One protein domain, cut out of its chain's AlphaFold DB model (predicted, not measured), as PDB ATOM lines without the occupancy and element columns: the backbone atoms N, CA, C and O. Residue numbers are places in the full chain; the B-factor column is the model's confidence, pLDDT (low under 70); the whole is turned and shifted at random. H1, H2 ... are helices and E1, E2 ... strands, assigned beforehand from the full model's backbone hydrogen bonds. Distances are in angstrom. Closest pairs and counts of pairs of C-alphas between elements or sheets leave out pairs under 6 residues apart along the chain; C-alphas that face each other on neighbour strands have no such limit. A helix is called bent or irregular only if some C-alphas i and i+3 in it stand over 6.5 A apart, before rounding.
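This is residues 28 to 43 and 239 to 338 of the 1006 residues of the protein "Cell wall-binding repeat-containing protein" of Clostridium senegalense (UniProt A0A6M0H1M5). A strongly twisted sheet of four parallel strands makes the core, with the long helix H3 over one face and the longest helix, H5, over the other. H2 packs beside the sheet's E3 edge with the short H4 alongside it, while residues 28 to 33, of which 30 to 33 belong to H1, stick out. The printed part has 116 residues, with five named helices and four named strands in the order H1, E1, H2, E2, H3, E3, H4, E4, H5; across the sheet the order is E1, E4, E2, E3. The class is mixed, helices and strands; the whole is compact, with a radius of gyration of the C-alphas of 13.3 A and spans of 39 by 32 by 27 A.

H1, residues 30 to 36, only grazes the sheet with residues 34 to 36. Edge strand E1, residues 38 to 41, is parallel to E4, residues 307 to 314, at 32 degrees, with N 39 and O 311 2.8 A apart. E4 is parallel to E2, residues 254 to 262, at 27 degrees, with N 258 and O 310 2.9 A apart. E2 is parallel to edge strand E3, residues 288 to 291, at 42 degrees, with N 289 and O 259 2.8 A apart. H3, residues 268 to 283, is on the sheet at a height of 7.8 A, along the strands at 10 degrees to E2 on the local plane; the closest C-alphas of the two are those of Thr 261 and Ala 274, 5.7 A apart. E2, H3 and E3 form a strand-helix-strand unit, two parallel neighbour strands with a helix between, its crossover right-handed. H5, residues 320 to 337, is on the opposite face at a height of 9.0 A, over E4 and E2; its closest C-alpha pair with E4 is Leu 330 and Thr 307, 5.5 A. H2, residues 239 to 250, only grazes the sheet with residues 239 to 246, and touches H4, residues 297 to 303, where the C-alphas of Gly 243 and Gln 299 are closest at 4.2 A. E3, H4 and E4 form a split unit, with E2 between the two strands, its crossover also right-handed. Every O i to N i+4 pair is within hydrogen-bond range in H1, H2 and H4, against 7 of 12 in H3 and 13 of 14 in H5.

H1 begins at C-alpha 30, (-38.521, -39.688, 34.306). E2 measures 22.8 A from first to last C-alpha and bends by 62 degrees at residue 257; E4 measures 19.0 A and bends by 65 degrees at residue 310. H3 measures 25.1 A and is irregular, with C-alphas 276 and 279 7.1 A apart. H5 measures 26.0 A and ends at C-alpha 337, (-21.319, -47.998, 31.385).

The two C-alphas farthest apart, those of Asn 28 and Asp 268, are 41.6 A apart. Residues 44 to 238 are not printed, and C-alphas 43 and 239 are 24.2 A apart across this cut; the links printed whole are tight. The mean pLDDT of the printed part is 81.1, and residues 28 to 36, 320 to 322, 324, 328 and 331 to 338 are under 70.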
ATOM      1  N   ASN A  28     -44.484 -41.409  33.968       28.19
ATOM      2  CA  ASN A  28     -44.544 -40.452  35.081       28.19
ATOM      3  C   ASN A  28     -43.266 -40.456  35.945       28.19
ATOM      4  O   ASN A  28     -43.151 -39.629  36.839       28.19
ATOM      5  N   ASN A  29     -42.306 -41.352  35.682       33.09
ATOM      6  CA  ASN A  29     -41.121 -41.524  36.529       33.09
ATOM      7  C   ASN A  29     -39.880 -40.750  36.056       33.09
ATOM      8  O   ASN A  29     -38.952 -40.621  36.839       33.09
ATOM      9  N   SER A  30     -39.790 -40.250  34.817       37.84
ATOM     10  CA  SER A  30     -38.521 -39.688  34.306       37.84
ATOM     11  C   SER A  30     -38.207 -38.270  34.798       37.84
ATOM     12  O   SER A  30     -37.047 -37.979  35.073       37.84
ATOM     13  N   ASP A  31     -39.209 -37.399  34.950       35.06
ATOM     14  CA  ASP A  31     -39.005 -36.023  35.440       35.06
ATOM     15  C   ASP A  31     -38.836 -35.965  36.969       35.06
ATOM     16  O   ASP A  31     -38.033 -35.171  37.468       35.06
ATOM     17  N   ASP A  32     -39.526 -36.844  37.705       34.75
ATOM     18  CA  ASP A  32     -39.304 -37.039  39.144       34.75
ATOM     19  C   ASP A  32     -37.957 -37.747  39.397       34.75
ATOM     20  O   ASP A  32     -37.191 -37.294  40.241       34.75
ATOM     21  N   ALA A  33     -37.548 -38.718  38.564       40.25
ATOM     22  CA  ALA A  33     -36.226 -39.352  38.676       40.25
ATOM     23  C   ALA A  33     -35.040 -38.417  38.367       40.25
ATOM     24  O   ALA A  33     -33.946 -38.639  38.883       40.25
ATOM     25  N   ILE A  34     -35.207 -37.379  37.534       42.34
ATOM     26  CA  ILE A  34     -34.162 -36.356  37.318       42.34
ATOM     27  C   ILE A  34     -34.055 -35.427  38.537       42.34
ATOM     28  O   ILE A  34     -32.948 -35.048  38.922       42.34
ATOM     29  N   ARG A  35     -35.185 -35.066  39.160       46.19
ATOM     30  CA  ARG A  35     -35.211 -34.226  40.371       46.19
ATOM     31  C   ARG A  35     -34.699 -34.965  41.603       46.19
ATOM     32  O   ARG A  35     -33.974 -34.360  42.384       46.19
ATOM     33  N   ASP A  36     -34.977 -36.258  41.721       58.44
ATOM     34  CA  ASP A  36     -34.473 -37.098  42.814       58.44
ATOM     35  C   ASP A  36     -32.939 -37.254  42.780       58.44
ATOM     36  O   ASP A  36     -32.297 -37.464  43.812       58.44
ATOM     37  N   LYS A  37     -32.326 -37.089  41.600       70.19
ATOM     38  CA  LYS A  37     -30.869 -37.137  41.410       70.19
ATOM     39  C   LYS A  37     -30.157 -35.803  41.639       70.19
ATOM     40  O   LYS A  37     -28.931 -35.808  41.698       70.19
ATOM     41  N   ILE A  38     -30.862 -34.673  41.750       81.50
ATOM     42  CA  ILE A  38     -30.248 -33.372  42.060       81.50
ATOM     43  C   ILE A  38     -30.785 -32.876  43.399       81.50
ATOM     44  O   ILE A  38     -31.868 -32.298  43.484       81.50
ATOM     45  N   VAL A  39     -29.988 -33.060  44.445       86.81
ATOM     46  CA  VAL A  39     -30.304 -32.609  45.800       86.81
ATOM     47  C   VAL A  39     -29.700 -31.234  46.040       86.81
ATOM     48  O   VAL A  39     -28.607 -30.926  45.575       86.81
ATOM     49  N   ASN A  40     -30.411 -30.390  46.781       90.19
ATOM     50  CA  ASN A  40     -29.904 -29.090  47.196       90.19
ATOM     51  C   ASN A  40     -29.846 -28.991  48.721       90.19
ATOM     52  O   ASN A  40     -30.874 -29.081  49.389       90.19
ATOM     53  N   ILE A  41     -28.651 -28.731  49.245       92.25
ATOM     54  CA  ILE A  41     -28.394 -28.472  50.660       92.25
ATOM     55  C   ILE A  41     -28.022 -26.996  50.805       92.25
ATOM     56  O   ILE A  41     -26.903 -26.573  50.521       92.25
ATOM     57  N   SER A  42     -28.972 -26.174  51.243       91.50
ATOM     58  CA  SER A  42     -28.749 -24.733  51.392       91.50
ATOM     59  C   SER A  42     -29.575 -24.148  52.526       91.50
ATOM     60  O   SER A  42     -30.754 -24.469  52.664       91.50
ATOM     61  N   GLY A  43     -28.980 -23.222  53.273       87.12
ATOM     62  CA  GLY A  43     -29.680 -22.360  54.215       87.12
ATOM     63  C   GLY A  43     -29.727 -20.906  53.746       87.12
ATOM     64  O   GLY A  43     -29.099 -20.529  52.757       87.12
ATOM     65  N   ASN A 239     -10.931 -22.942  38.504       92.50
ATOM     66  CA  ASN A 239     -11.776 -24.025  37.991       92.50
ATOM     67  C   ASN A 239     -10.927 -25.046  37.223       92.50
ATOM     68  O   ASN A 239     -11.207 -26.242  37.260       92.50
ATOM     69  N   GLU A 240      -9.865 -24.605  36.545       93.62
ATOM     70  CA  GLU A 240      -8.854 -25.506  35.982       93.62
ATOM     71  C   GLU A 240      -8.048 -26.204  37.088       93.62
ATOM     72  O   GLU A 240      -7.902 -27.420  37.019       93.62
ATOM     73  N   THR A 241      -7.601 -25.504  38.146       96.31
ATOM     74  CA  THR A 241      -6.924 -26.147  39.293       96.31
ATOM     75  C   THR A 241      -7.832 -27.188  39.945       96.31
ATOM     76  O   THR A 241      -7.396 -28.312  40.176       96.31
ATOM     77  N   ASN A 242      -9.108 -26.859  40.175       98.12
ATOM     78  CA  ASN A 242     -10.089 -27.820  40.673       98.12
ATOM     79  C   ASN A 242     -10.223 -29.032  39.742       98.12
ATOM     80  O   ASN A 242     -10.205 -30.159  40.219       98.12
ATOM     81  N   GLY A 243     -10.289 -28.825  38.424       96.94
ATOM     82  CA  GLY A 243     -10.319 -29.915  37.449       96.94
ATOM     83  C   GLY A 243      -9.077 -30.815  37.484       96.94
ATOM     84  O   GLY A 243      -9.213 -32.028  37.344       96.94
ATOM     85  N   GLU A 244      -7.881 -30.258  37.699       96.88
ATOM     86  CA  GLU A 244      -6.645 -31.045  37.853       96.88
ATOM     87  C   GLU A 244      -6.640 -31.848  39.161       96.88
ATOM     88  O   GLU A 244      -6.313 -33.034  39.140       96.88
ATOM     89  N   VAL A 245      -7.068 -31.249  40.281       97.88
ATOM     90  CA  VAL A 245      -7.212 -31.964  41.563       97.88
ATOM     91  C   VAL A 245      -8.230 -33.099  41.424       97.88
ATOM     92  O   VAL A 245      -7.948 -34.237  41.790       97.88
ATOM     93  N   LEU A 246      -9.387 -32.829  40.815       97.56
ATOM     94  CA  LEU A 246     -10.399 -33.849  40.552       97.56
ATOM     95  C   LEU A 246      -9.852 -34.980  39.674       97.56
ATOM     96  O   LEU A 246     -10.037 -36.154  39.975       97.56
ATOM     97  N   GLN A 247      -9.120 -34.654  38.610       93.88
ATOM     98  CA  GLN A 247      -8.538 -35.661  37.726       93.88
ATOM     99  C   GLN A 247      -7.472 -36.519  38.425       93.88
ATOM    100  O   GLN A 247      -7.402 -37.713  38.126       93.88
ATOM    101  N   GLN A 248      -6.670 -35.935  39.320       93.94
ATOM    102  CA  GLN A 248      -5.616 -36.642  40.050       93.94
ATOM    103  C   GLN A 248      -6.192 -37.618  41.079       93.94
ATOM    104  O   GLN A 248      -5.785 -38.777  41.117       93.94
ATOM    105  N   PHE A 249      -7.141 -37.161  41.899       94.31
ATOM    106  CA  PHE A 249      -7.625 -37.933  43.049       94.31
ATOM    107  C   PHE A 249      -8.887 -38.754  42.752       94.31
ATOM    108  O   PHE A 249      -9.159 -39.715  43.462       94.31
ATOM    109  N   TYR A 250      -9.637 -38.417  41.695       93.44
ATOM    110  CA  TYR A 250     -10.963 -38.988  41.411       93.44
ATOM    111  C   TYR A 250     -11.154 -39.419  39.944       93.44
ATOM    112  O   TYR A 250     -12.240 -39.831  39.546       93.44
ATOM    113  N   GLY A 251     -10.117 -39.323  39.109       81.00
ATOM    114  CA  GLY A 251     -10.203 -39.280  37.645       81.00
ATOM    115  C   GLY A 251     -10.847 -40.435  36.872       81.00
ATOM    116  O   GLY A 251     -10.960 -40.296  35.656       81.00
ATOM    117  N   ASN A 252     -11.211 -41.538  37.531       76.75
ATOM    118  CA  ASN A 252     -11.872 -42.719  36.955       76.75
ATOM    119  C   ASN A 252     -12.835 -43.383  37.968       76.75
ATOM    120  O   ASN A 252     -12.957 -44.607  37.985       76.75
ATOM    121  N   GLY A 253     -13.412 -42.606  38.890       75.62
ATOM    122  CA  GLY A 253     -14.272 -43.135  39.950       75.62
ATOM    123  C   GLY A 253     -15.752 -43.211  39.569       75.62
ATOM    124  O   GLY A 253     -16.246 -42.447  38.735       75.62
ATOM    125  N   GLU A 254     -16.455 -44.130  40.222       86.94
ATOM    126  CA  GLU A 254     -17.914 -44.154  40.307       86.94
ATOM    127  C   GLU A 254     -18.284 -43.655  41.707       86.94
ATOM    128  O   GLU A 254     -17.734 -44.147  42.690       86.94
ATOM    129  N   PHE A 255     -19.154 -42.652  41.796       88.19
ATOM    130  CA  PHE A 255     -19.465 -41.986  43.063       88.19
ATOM    131  C   PHE A 255     -20.954 -42.049  43.372       88.19
ATOM    132  O   PHE A 255     -21.777 -41.728  42.517       88.19
ATOM    133  N   ASP A 256     -21.328 -42.303  44.617       89.38
ATOM    134  CA  ASP A 256     -22.733 -42.163  45.017       89.38
ATOM    135  C   ASP A 256     -23.188 -40.701  44.874       89.38
ATOM    136  O   ASP A 256     -24.310 -40.418  44.460       89.38
ATOM    137  N   ASN A 257     -22.289 -39.741  45.123       92.75
ATOM    138  CA  ASN A 257     -22.631 -38.323  45.082       92.75
ATOM    139  C   ASN A 257     -21.473 -37.437  44.594       92.75
ATOM    140  O   ASN A 257     -20.331 -37.587  45.032       92.75
ATOM    141  N   LEU A 258     -21.782 -36.473  43.722       95.56
ATOM    142  CA  LEU A 258     -20.897 -35.376  43.324       95.56
ATOM    143  C   LEU A 258     -21.407 -34.064  43.927       95.56
ATOM    144  O   LEU A 258     -22.510 -33.606  43.620       95.56
ATOM    145  N   TYR A 259     -20.566 -33.402  44.717       97.88
ATOM    146  CA  TYR A 259     -20.925 -32.153  45.379       97.88
ATOM    147  C   TYR A 259     -20.514 -30.943  44.544       97.88
ATOM    148  O   TYR A 259     -19.364 -30.835  44.120       97.88
ATOM    149  N   LEU A 260     -21.441 -30.007  44.335       97.44
ATOM    150  CA  LEU A 260     -21.216 -28.768  43.595       97.44
ATOM    151  C   LEU A 260     -21.342 -27.563  44.522       97.44
ATOM    152  O   LEU A 260     -22.346 -27.414  45.216       97.44
ATOM    153  N   THR A 261     -20.364 -26.660  44.487       96.56
ATOM    154  CA  THR A 261     -20.384 -25.403  45.260       96.56
ATOM    155  C   THR A 261     -20.042 -24.216  44.362       96.56
ATOM    156  O   THR A 261     -19.613 -24.377  43.219       96.56
ATOM    157  N   LYS A 262     -20.195 -22.986  44.861       93.81
ATOM    158  CA  LYS A 262     -19.707 -21.788  44.155       93.81
ATOM    159  C   LYS A 262     -18.175 -21.761  44.114       93.81
ATOM    160  O   LYS A 262     -17.512 -22.232  45.034       93.81
ATOM    161  N   ASP A 263     -17.624 -21.137  43.075       91.69
ATOM    162  CA  ASP A 263     -16.174 -20.997  42.866       91.69
ATOM    163  C   ASP A 263     -15.528 -19.772  43.524       91.69
ATOM    164  O   ASP A 263     -14.315 -19.585  43.441       91.69
ATOM    165  N   GLY A 264     -16.306 -18.895  44.158       89.62
ATOM    166  CA  GLY A 264     -15.777 -17.684  44.783       89.62
ATOM    167  C   GLY A 264     -15.380 -16.563  43.821       89.62
ATOM    168  O   GLY A 264     -14.810 -15.576  44.274       89.62
ATOM    169  N   THR A 265     -15.649 -16.659  42.512       84.50
ATOM    170  CA  THR A 265     -15.259 -15.604  41.547       84.50
ATOM    171  C   THR A 265     -15.964 -14.273  41.785       84.50
ATOM    172  O   THR A 265     -15.422 -13.224  41.445       84.50
ATOM    173  N   LYS A 266     -17.172 -14.295  42.364       80.75
ATOM    174  CA  LYS A 266     -17.892 -13.076  42.769       80.75
ATOM    175  C   LYS A 266     -17.327 -12.482  44.061       80.75
ATOM    176  O   LYS A 266     -17.243 -11.264  44.178       80.75
ATOM    177  N   LYS A 267     -16.998 -13.338  45.031       84.00
ATOM    178  CA  LYS A 267     -16.429 -12.999  46.342       84.00
ATOM    179  C   LYS A 267     -15.836 -14.261  46.969       84.00
ATOM    180  O   LYS A 267     -16.504 -15.291  46.988       84.00
ATOM    181  N   ASP A 268     -14.654 -14.175  47.573       81.69
ATOM    182  CA  ASP A 268     -13.991 -15.354  48.162       81.69
ATOM    183  C   ASP A 268     -14.820 -16.007  49.276       81.69
ATOM    184  O   ASP A 268     -14.804 -17.221  49.444       81.69
ATOM    185  N   SER A 269     -15.653 -15.226  49.973       82.06
ATOM    186  CA  SER A 269     -16.577 -15.758  50.982       82.06
ATOM    187  C   SER A 269     -17.628 -16.744  50.447       82.06
ATOM    188  O   SER A 269     -18.268 -17.402  51.257       82.06
ATOM    189  N   ASP A 270     -17.828 -16.853  49.126       87.06
ATOM    190  CA  ASP A 270     -18.700 -17.881  48.533       87.06
ATOM    191  C   ASP A 270     -18.069 -19.283  48.561       87.06
ATOM    192  O   ASP A 270     -18.776 -20.264  48.356       87.06
ATOM    193  N   LEU A 271     -16.770 -19.393  48.850       91.12
ATOM    194  CA  LEU A 271     -16.076 -20.673  48.991       91.12
ATOM    195  C   LEU A 271     -16.336 -21.362  50.344       91.12
ATOM    196  O   LEU A 271     -15.957 -22.514  50.537       91.12
ATOM    197  N   VAL A 272     -16.996 -20.679  51.283       91.62
ATOM    198  CA  VAL A 272     -17.346 -21.222  52.607       91.62
ATOM    199  C   VAL A 272     -18.180 -22.508  52.508       91.62
ATOM    200  O   VAL A 272     -17.999 -23.438  53.290       91.62
ATOM    201  N   ASP A 273     -19.027 -22.606  51.482       94.06
ATOM    202  CA  ASP A 273     -19.870 -23.778  51.246       94.06
ATOM    203  C   ASP A 273     -19.012 -25.013  50.881       94.06
ATOM    204  O   ASP A 273     -19.293 -26.120  51.341       94.06
ATOM    205  N   ALA A 274     -17.895 -24.817  50.162       95.56
ATOM    206  CA  ALA A 274     -16.936 -25.879  49.833       95.56
ATOM    207  C   ALA A 274     -16.206 -26.414  51.071       95.56
ATOM    208  O   ALA A 274     -16.033 -27.624  51.219       95.56
ATOM    209  N   LEU A 275     -15.822 -25.523  51.991       95.19
ATOM    210  CA  LEU A 275     -15.205 -25.919  53.258       95.19
ATOM    211  C   LEU A 275     -16.162 -26.780  54.094       95.19
ATOM    212  O   LEU A 275     -15.764 -27.805  54.634       95.19
ATOM    213  N   THR A 276     -17.425 -26.364  54.177       94.62
ATOM    214  CA  THR A 276     -18.456 -27.045  54.974       94.62
ATOM    215  C   THR A 276     -18.742 -28.454  54.467       94.62
ATOM    216  O   THR A 276     -18.849 -29.381  55.265       94.62
ATOM    217  N   VAL A 277     -18.896 -28.615  53.149       97.38
ATOM    218  CA  VAL A 277     -19.275 -29.903  52.554       97.38
ATOM    219  C   VAL A 277     -18.103 -30.875  52.468       97.38
ATOM    220  O   VAL A 277     -18.327 -32.072  52.387       97.38
ATOM    221  N   SER A 278     -16.853 -30.408  52.523       97.62
ATOM    222  CA  SER A 278     -15.680 -31.269  52.305       97.62
ATOM    223  C   SER A 278     -15.615 -32.512  53.213       97.62
ATOM    224  O   SER A 278     -15.355 -33.587  52.675       97.62
ATOM    225  N   PRO A 279     -15.894 -32.446  54.534       97.31
ATOM    226  CA  PRO A 279     -15.955 -33.645  55.376       97.31
ATOM    227  C   PRO A 279     -17.114 -34.586  55.029       97.31
ATOM    228  O   PRO A 279     -16.954 -35.797  55.132       97.31
ATOM    229  N   LEU A 280     -18.265 -34.049  54.601       97.38
ATOM    230  CA  LEU A 280     -19.409 -34.853  54.151       97.38
ATOM    231  C   LEU A 280     -19.084 -35.564  52.837       97.38
ATOM    232  O   LEU A 280     -19.320 -36.759  52.697       97.38
ATOM    233  N   ALA A 281     -18.518 -34.825  51.886       97.31
ATOM    234  CA  ALA A 281     -18.080 -35.369  50.616       97.31
ATOM    235  C   ALA A 281     -17.052 -36.479  50.847       97.31
ATOM    236  O   ALA A 281     -17.207 -37.564  50.305       97.31
ATOM    237  N   ALA A 282     -16.093 -36.264  51.751       95.38
ATOM    238  CA  ALA A 282     -15.132 -37.290  52.126       95.38
ATOM    239  C   ALA A 282     -15.771 -38.521  52.789       95.38
ATOM    240  O   ALA A 282     -15.415 -39.644  52.450       95.38
ATOM    241  N   LYS A 283     -16.755 -38.322  53.678       94.31
ATOM    242  CA  LYS A 283     -17.554 -39.400  54.289       94.31
ATOM    243  C   LYS A 283     -18.272 -40.274  53.269       94.31
ATOM    244  O   LYS A 283     -18.393 -41.472  53.492       94.31
ATOM    245  N   ASN A 284     -18.686 -39.683  52.156       93.06
ATOM    246  CA  ASN A 284     -19.360 -40.381  51.067       93.06
ATOM    247  C   ASN A 284     -18.409 -40.732  49.910       93.06
ATOM    248  O   ASN A 284     -18.878 -41.014  48.811       93.06
ATOM    249  N   GLU A 285     -17.088 -40.651  50.131       91.25
ATOM    250  CA  GLU A 285     -16.033 -40.876  49.125       91.25
ATOM    251  C   GLU A 285     -16.244 -40.077  47.817       91.25
ATOM    252  O   GLU A 285     -15.776 -40.438  46.736       91.25
ATOM    253  N   GLY A 286     -16.958 -38.955  47.924       92.94
ATOM    254  CA  GLY A 286     -17.426 -38.126  46.827       92.94
ATOM    255  C   GLY A 286     -16.532 -36.903  46.574       92.94
ATOM    256  O   GLY A 286     -15.996 -36.299  47.509       92.94
ATOM    257  N   PRO A 287     -16.395 -36.466  45.311       96.56
ATOM    258  CA  PRO A 287     -15.658 -35.257  44.973       96.56
ATOM    259  C   PRO A 287     -16.449 -33.972  45.261       96.56
ATOM    260  O   PRO A 287     -17.675 -33.931  45.162       96.56
ATOM    261  N   VAL A 288     -15.716 -32.880  45.518       98.12
ATOM    262  CA  VAL A 288     -16.254 -31.508  45.554       98.12
ATOM    263  C   VAL A 288     -15.753 -30.735  44.335       98.12
ATOM    264  O   VAL A 288     -14.556 -30.473  44.185       98.12
ATOM    265  N   MET A 289     -16.676 -30.340  43.464       97.81
ATOM    266  CA  MET A 289     -16.408 -29.502  42.300       97.81
ATOM    267  C   MET A 289     -16.901 -28.076  42.545       97.81
ATOM    268  O   MET A 289     -18.083 -27.834  42.792       97.81
ATOM    269  N   ILE A 290     -15.999 -27.104  42.405       96.31
ATOM    270  CA  ILE A 290     -16.383 -25.692  42.412       96.31
ATOM    271  C   ILE A 290     -16.874 -25.270  41.023       96.31
ATOM    272  O   ILE A 290     -16.244 -25.567  40.010       96.31
ATOM    273  N   VAL A 291     -18.003 -24.570  40.951       88.12
ATOM    274  CA  VAL A 291     -18.671 -24.235  39.687       88.12
ATOM    275  C   VAL A 291     -18.789 -22.724  39.523       88.12
ATOM    276  O   VAL A 291     -19.427 -22.028  40.317       88.12
ATOM    277  N   GLY A 292     -18.181 -22.223  38.448       80.56
ATOM    278  CA  GLY A 292     -18.198 -20.813  38.074       80.56
ATOM    279  C   GLY A 292     -19.268 -20.422  37.069       80.56
ATOM    280  O   GLY A 292     -20.322 -21.049  36.941       80.56
ATOM    281  N   LYS A 293     -18.980 -19.360  36.307       73.06
ATOM    282  CA  LYS A 293     -19.808 -18.944  35.160       73.06
ATOM    283  C   LYS A 293     -19.849 -20.005  34.058       73.06
ATOM    284  O   LYS A 293     -20.872 -20.129  33.392       73.06
ATOM    285  N   SER A 294     -18.785 -20.786  33.911       75.62
ATOM    286  CA  SER A 294     -18.660 -21.909  32.981       75.62
ATOM    287  C   SER A 294     -17.808 -23.018  33.601       75.62
ATOM    288  O   SER A 294     -16.991 -22.741  34.484       75.62
ATOM    289  N   LEU A 295     -17.987 -24.252  33.123       80.81
ATOM    290  CA  LEU A 295     -17.091 -25.370  33.433       80.81
ATOM    291  C   LEU A 295     -15.762 -25.198  32.689       80.81
ATOM    292  O   LEU A 295     -15.751 -24.734  31.546       80.81
ATOM    293  N   SER A 296     -14.655 -25.561  33.335       85.88
ATOM    294  CA  SER A 296     -13.341 -25.580  32.690       85.88
ATOM    295  C   SER A 296     -13.151 -26.836  31.821       85.88
ATOM    296  O   SER A 296     -13.769 -27.874  32.083       85.88
ATOM    297  N   PRO A 297     -12.266 -26.797  30.808       86.75
ATOM    298  CA  PRO A 297     -11.866 -27.983  30.057       86.75
ATOM    299  C   PRO A 297     -11.433 -29.174  30.929       86.75
ATOM    300  O   PRO A 297     -11.777 -30.312  30.596       86.75
ATOM    301  N   LYS A 298     -10.708 -28.960  32.040       85.50
ATOM    302  CA  LYS A 298     -10.321 -30.060  32.943       85.50
ATOM    303  C   LYS A 298     -11.484 -30.596  33.761       85.50
ATOM    304  O   LYS A 298     -11.576 -31.812  33.906       85.50
ATOM    305  N   GLN A 299     -12.402 -29.743  34.214       93.25
ATOM    306  CA  GLN A 299     -13.632 -30.196  34.866       93.25
ATOM    307  C   GLN A 299     -14.491 -31.027  33.909       93.25
ATOM    308  O   GLN A 299     -14.938 -32.105  34.278       93.25
ATOM    309  N   GLU A 300     -14.661 -30.600  32.655       87.31
ATOM    310  CA  GLU A 300     -15.380 -31.404  31.659       87.31
ATOM    311  C   GLU A 300     -14.688 -32.727  31.353       87.31
ATOM    312  O   GLU A 300     -15.353 -33.744  31.161       87.31
ATOM    313  N   LYS A 301     -13.353 -32.727  31.283       85.12
ATOM    314  CA  LYS A 301     -12.587 -33.956  31.082       85.12
ATOM    315  C   LYS A 301     -12.784 -34.921  32.251       85.12
ATOM    316  O   LYS A 301     -13.005 -36.099  31.999       85.12
ATOM    317  N   PHE A 302     -12.722 -34.426  33.486       92.50
ATOM    318  CA  PHE A 302     -13.027 -35.209  34.678       92.50
ATOM    319  C   PHE A 302     -14.441 -35.798  34.588       92.50
ATOM    320  O   PHE A 302     -14.593 -37.012  34.655       92.50
ATOM    321  N   LEU A 303     -15.448 -34.963  34.306       89.50
ATOM    322  CA  LEU A 303     -16.845 -35.394  34.209       89.50
ATOM    323  C   LEU A 303     -17.079 -36.452  33.136       89.50
ATOM    324  O   LEU A 303     -17.949 -37.281  33.326       89.50
ATOM    325  N   LYS A 304     -16.324 -36.457  32.031       84.62
ATOM    326  CA  LYS A 304     -16.423 -37.473  30.963       84.62
ATOM    327  C   LYS A 304     -15.852 -38.844  31.345       84.62
ATOM    328  O   LYS A 304     -16.103 -39.806  30.630       84.62
ATOM    329  N   ASN A 305     -15.074 -38.929  32.422       81.56
ATOM    330  CA  ASN A 305     -14.399 -40.161  32.842       81.56
ATOM    331  C   ASN A 305     -14.973 -40.748  34.140       81.56
ATOM    332  O   ASN A 305     -14.426 -41.720  34.652       81.56
ATOM    333  N   VAL A 306     -16.040 -40.159  34.681       83.12
ATOM    334  CA  VAL A 306     -16.637 -40.557  35.962       83.12
ATOM    335  C   VAL A 306     -18.148 -40.689  35.840       83.12
ATOM    336  O   VAL A 306     -18.768 -40.139  34.926       83.12
ATOM    337  N   THR A 307     -18.759 -41.392  36.783       84.88
ATOM    338  CA  THR A 307     -20.220 -41.464  36.929       84.88
ATOM    339  C   THR A 307     -20.612 -41.075  38.343       84.88
ATOM    340  O   THR A 307     -19.844 -41.321  39.272       84.88
ATOM    341  N   SER A 308     -21.807 -40.503  38.535       85.06
ATOM    342  CA  SER A 308     -22.319 -40.285  39.891       85.06
ATOM    343  C   SER A 308     -23.826 -40.466  40.045       85.06
ATOM    344  O   SER A 308     -24.558 -39.975  39.193       85.06
ATOM    345  N   GLU A 309     -24.299 -41.205  41.068       83.56
ATOM    346  CA  GLU A 309     -25.735 -41.469  41.384       83.56
ATOM    347  C   GLU A 309     -26.533 -40.208  41.593       83.56
ATOM    348  O   GLU A 309     -27.578 -40.040  40.956       83.56
ATOM    349  N   GLN A 310     -25.964 -39.291  42.350       86.31
ATOM    350  CA  GLN A 310     -26.596 -38.050  42.721       86.31
ATOM    351  C   GLN A 310     -25.644 -36.871  42.515       86.31
ATOM    352  O   GLN A 310     -24.422 -36.991  42.548       86.31
ATOM    353  N   ILE A 311     -26.223 -35.700  42.300       90.69
ATOM    354  CA  ILE A 311     -25.526 -34.424  42.368       90.69
ATOM    355  C   ILE A 311     -26.106 -33.660  43.540       90.69
ATOM    356  O   ILE A 311     -27.315 -33.457  43.608       90.69
ATOM    357  N   THR A 312     -25.243 -33.172  44.421       93.94
ATOM    358  CA  THR A 312     -25.662 -32.333  45.542       93.94
ATOM    359  C   THR A 312     -25.117 -30.926  45.386       93.94
ATOM    360  O   THR A 312     -23.912 -30.699  45.466       93.94
ATOM    361  N   THR A 313     -25.994 -29.950  45.180       94.50
ATOM    362  CA  THR A 313     -25.626 -28.533  45.226       94.50
ATOM    363  C   THR A 313     -25.578 -28.058  46.671       94.50
ATOM    364  O   THR A 313     -26.524 -28.290  47.422       94.50
ATOM    365  N   VAL A 314     -24.497 -27.381  47.067       94.19
ATOM    366  CA  VAL A 314     -24.337 -26.855  48.428       94.19
ATOM    367  C   VAL A 314     -24.213 -25.338  48.435       94.19
ATOM    368  O   VAL A 314     -23.298 -24.758  47.847       94.19
ATOM    369  N   GLY A 315     -25.138 -24.710  49.159       88.56
ATOM    370  CA  GLY A 315     -25.310 -23.264  49.204       88.56
ATOM    371  C   GLY A 315     -26.161 -22.726  48.051       88.56
ATOM    372  O   GLY A 315     -26.277 -23.324  46.983       88.56
ATOM    373  N   ASP A 316     -26.772 -21.564  48.274       83.06
ATOM    374  CA  ASP A 316     -27.611 -20.912  47.266       83.06
ATOM    375  C   ASP A 316     -26.778 -20.078  46.268       83.06
ATOM    376  O   ASP A 316     -25.655 -19.630  46.550       83.06
ATOM    377  N   GLY A 317     -27.349 -19.842  45.086       77.50
ATOM    378  CA  GLY A 317     -26.781 -18.989  44.044       77.50
ATOM    379  C   GLY A 317     -25.764 -19.672  43.124       77.50
ATOM    380  O   GLY A 317     -25.070 -18.972  42.378       77.50
ATOM    381  N   ILE A 318     -25.672 -21.008  43.150       79.69
ATOM    382  CA  ILE A 318     -24.925 -21.779  42.145       79.69
ATOM    383  C   ILE A 318     -25.597 -21.613  40.776       79.69
ATOM    384  O   ILE A 318     -26.822 -21.554  40.655       79.69
ATOM    385  N   ASN A 319     -24.792 -21.523  39.716       75.62
ATOM    386  CA  ASN A 319     -25.303 -21.397  38.357       75.62
ATOM    387  C   ASN A 319     -26.048 -22.679  37.927       75.62
ATOM    388  O   ASN A 319     -25.420 -23.667  37.545       75.62
ATOM    389  N   LYS A 320     -27.388 -22.630  37.936       66.12
ATOM    390  CA  LYS A 320     -28.273 -23.752  37.569       66.12
ATOM    391  C   LYS A 320     -27.995 -24.319  36.171       66.12
ATOM    392  O   LYS A 320     -28.091 -25.526  35.987       66.12
ATOM    393  N   PHE A 321     -27.596 -23.486  35.204       62.12
ATOM    394  CA  PHE A 321     -27.228 -23.963  33.866       62.12
ATOM    395  C   PHE A 321     -26.010 -24.892  33.917       62.12
ATOM    396  O   PHE A 321     -26.004 -25.941  33.277       62.12
ATOM    397  N   ASN A 322     -24.999 -24.552  34.720       68.94
ATOM    398  CA  ASN A 322     -23.821 -25.405  34.865       68.94
ATOM    399  C   ASN A 322     -24.118 -26.668  35.681       68.94
ATOM    400  O   ASN A 322     -23.582 -27.714  35.340       68.94
ATOM    401  N   VAL A 323     -25.017 -26.615  36.673       73.19
ATOM    402  CA  VAL A 323     -25.500 -27.821  37.377       73.19
ATOM    403  C   VAL A 323     -26.155 -28.798  36.393       73.19
ATOM    404  O   VAL A 323     -25.801 -29.973  36.359       73.19
ATOM    405  N   LEU A 324     -27.040 -28.304  35.517       67.69
ATOM    406  CA  LEU A 324     -27.673 -29.127  34.479       67.69
ATOM    407  C   LEU A 324     -26.665 -29.649  33.445       67.69
ATOM    408  O   LEU A 324     -26.806 -30.770  32.959       67.69
ATOM    409  N   ARG A 325     -25.627 -28.869  33.118       75.00
ATOM    410  CA  ARG A 325     -24.541 -29.315  32.234       75.00
ATOM    411  C   ARG A 325     -23.737 -30.457  32.852       75.00
ATOM    412  O   ARG A 325     -23.444 -31.415  32.143       75.00
ATOM    413  N   VAL A 326     -23.409 -30.373  34.144       76.62
ATOM    414  CA  VAL A 326     -22.755 -31.464  34.887       76.62
ATOM    415  C   VAL A 326     -23.628 -32.717  34.856       76.62
ATOM    416  O   VAL A 326     -23.154 -33.773  34.446       76.62
ATOM    417  N   PHE A 327     -24.915 -32.581  35.195       75.69
ATOM    418  CA  PHE A 327     -25.883 -33.680  35.158       75.69
ATOM    419  C   PHE A 327     -25.946 -34.360  33.793       75.69
ATOM    420  O   PHE A 327     -25.820 -35.578  33.703       75.69
ATOM    421  N   LYS A 328     -26.063 -33.570  32.721       68.69
ATOM    422  CA  LYS A 328     -26.122 -34.097  31.357       68.69
ATOM    423  C   LYS A 328     -24.884 -34.928  31.004       68.69
ATOM    424  O   LYS A 328     -25.038 -36.021  30.475       68.69
ATOM    425  N   ILE A 329     -23.681 -34.431  31.309       74.19
ATOM    426  CA  ILE A 329     -22.433 -35.155  31.012       74.19
ATOM    427  C   ILE A 329     -22.372 -36.475  31.795       74.19
ATOM    428  O   ILE A 329     -21.990 -37.501  31.239       74.19
ATOM    429  N   LEU A 330     -22.773 -36.472  33.071       73.19
ATOM    430  CA  LEU A 330     -22.752 -37.682  33.893       73.19
ATOM    431  C   LEU A 330     -23.779 -38.720  33.431       73.19
ATOM    432  O   LEU A 330     -23.448 -39.901  33.365       73.19
ATOM    433  N   GLU A 331     -24.999 -38.318  33.068       67.50
ATOM    434  CA  GLU A 331     -26.010 -39.256  32.557       67.50
ATOM    435  C   GLU A 331     -25.613 -39.853  31.197       67.50
ATOM    436  O   GLU A 331     -25.829 -41.046  30.976       67.50
ATOM    437  N   GLU A 332     -24.953 -39.084  30.322       62.97
ATOM    438  CA  GLU A 332     -24.371 -39.609  29.075       62.97
ATOM    439  C   GLU A 332     -23.378 -40.756  29.354       62.97
ATOM    440  O   GLU A 332     -23.431 -41.787  28.683       62.97
ATOM    441  N   ASN A 333     -22.541 -40.647  30.393       57.03
ATOM    442  CA  ASN A 333     -21.592 -41.708  30.753       57.03
ATOM    443  C   ASN A 333     -22.263 -42.964  31.330       57.03
ATOM    444  O   ASN A 333     -21.793 -44.077  31.093       57.03
ATOM    445  N   ARG A 334     -23.367 -42.819  32.072       56.56
ATOM    446  CA  ARG A 334     -24.091 -43.956  32.683       56.56
ATOM    447  C   ARG A 334     -24.782 -44.837  31.657       56.56
ATOM    448  O   ARG A 334     -24.859 -46.053  31.817       56.56
ATOM    449  N   ILE A 335     -25.294 -44.218  30.597       47.38
ATOM    450  CA  ILE A 335     -25.867 -44.945  29.462       47.38
ATOM    451  C   ILE A 335     -24.771 -45.787  28.784       47.38
ATOM    452  O   ILE A 335     -25.043 -46.891  28.318       47.38
ATOM    453  N   ILE A 336     -23.522 -45.306  28.792       38.91
ATOM    454  CA  ILE A 336     -22.361 -45.987  28.206       38.91
ATOM    455  C   ILE A 336     -21.828 -47.121  29.112       38.91
ATOM    456  O   ILE A 336     -21.382 -48.141  28.586       38.91
ATOM    457  N   SER A 337     -21.891 -47.006  30.448       36.34
ATOM    458  CA  SER A 337     -21.319 -47.998  31.385       36.34
ATOM    459  C   SER A 337     -22.160 -49.273  31.583       36.34
ATOM    460  O   SER A 337     -21.603 -50.333  31.868       36.34
ATOM    461  N   ASN A 338     -23.477 -49.227  31.345       34.03
ATOM    462  CA  ASN A 338     -24.393 -50.369  31.523       34.03
ATOM    463  C   ASN A 338     -24.416 -51.385  30.357       34.03
ATOM    464  O   ASN A 338     -25.282 -52.261  30.309       34.03
TER     465      ASN A 338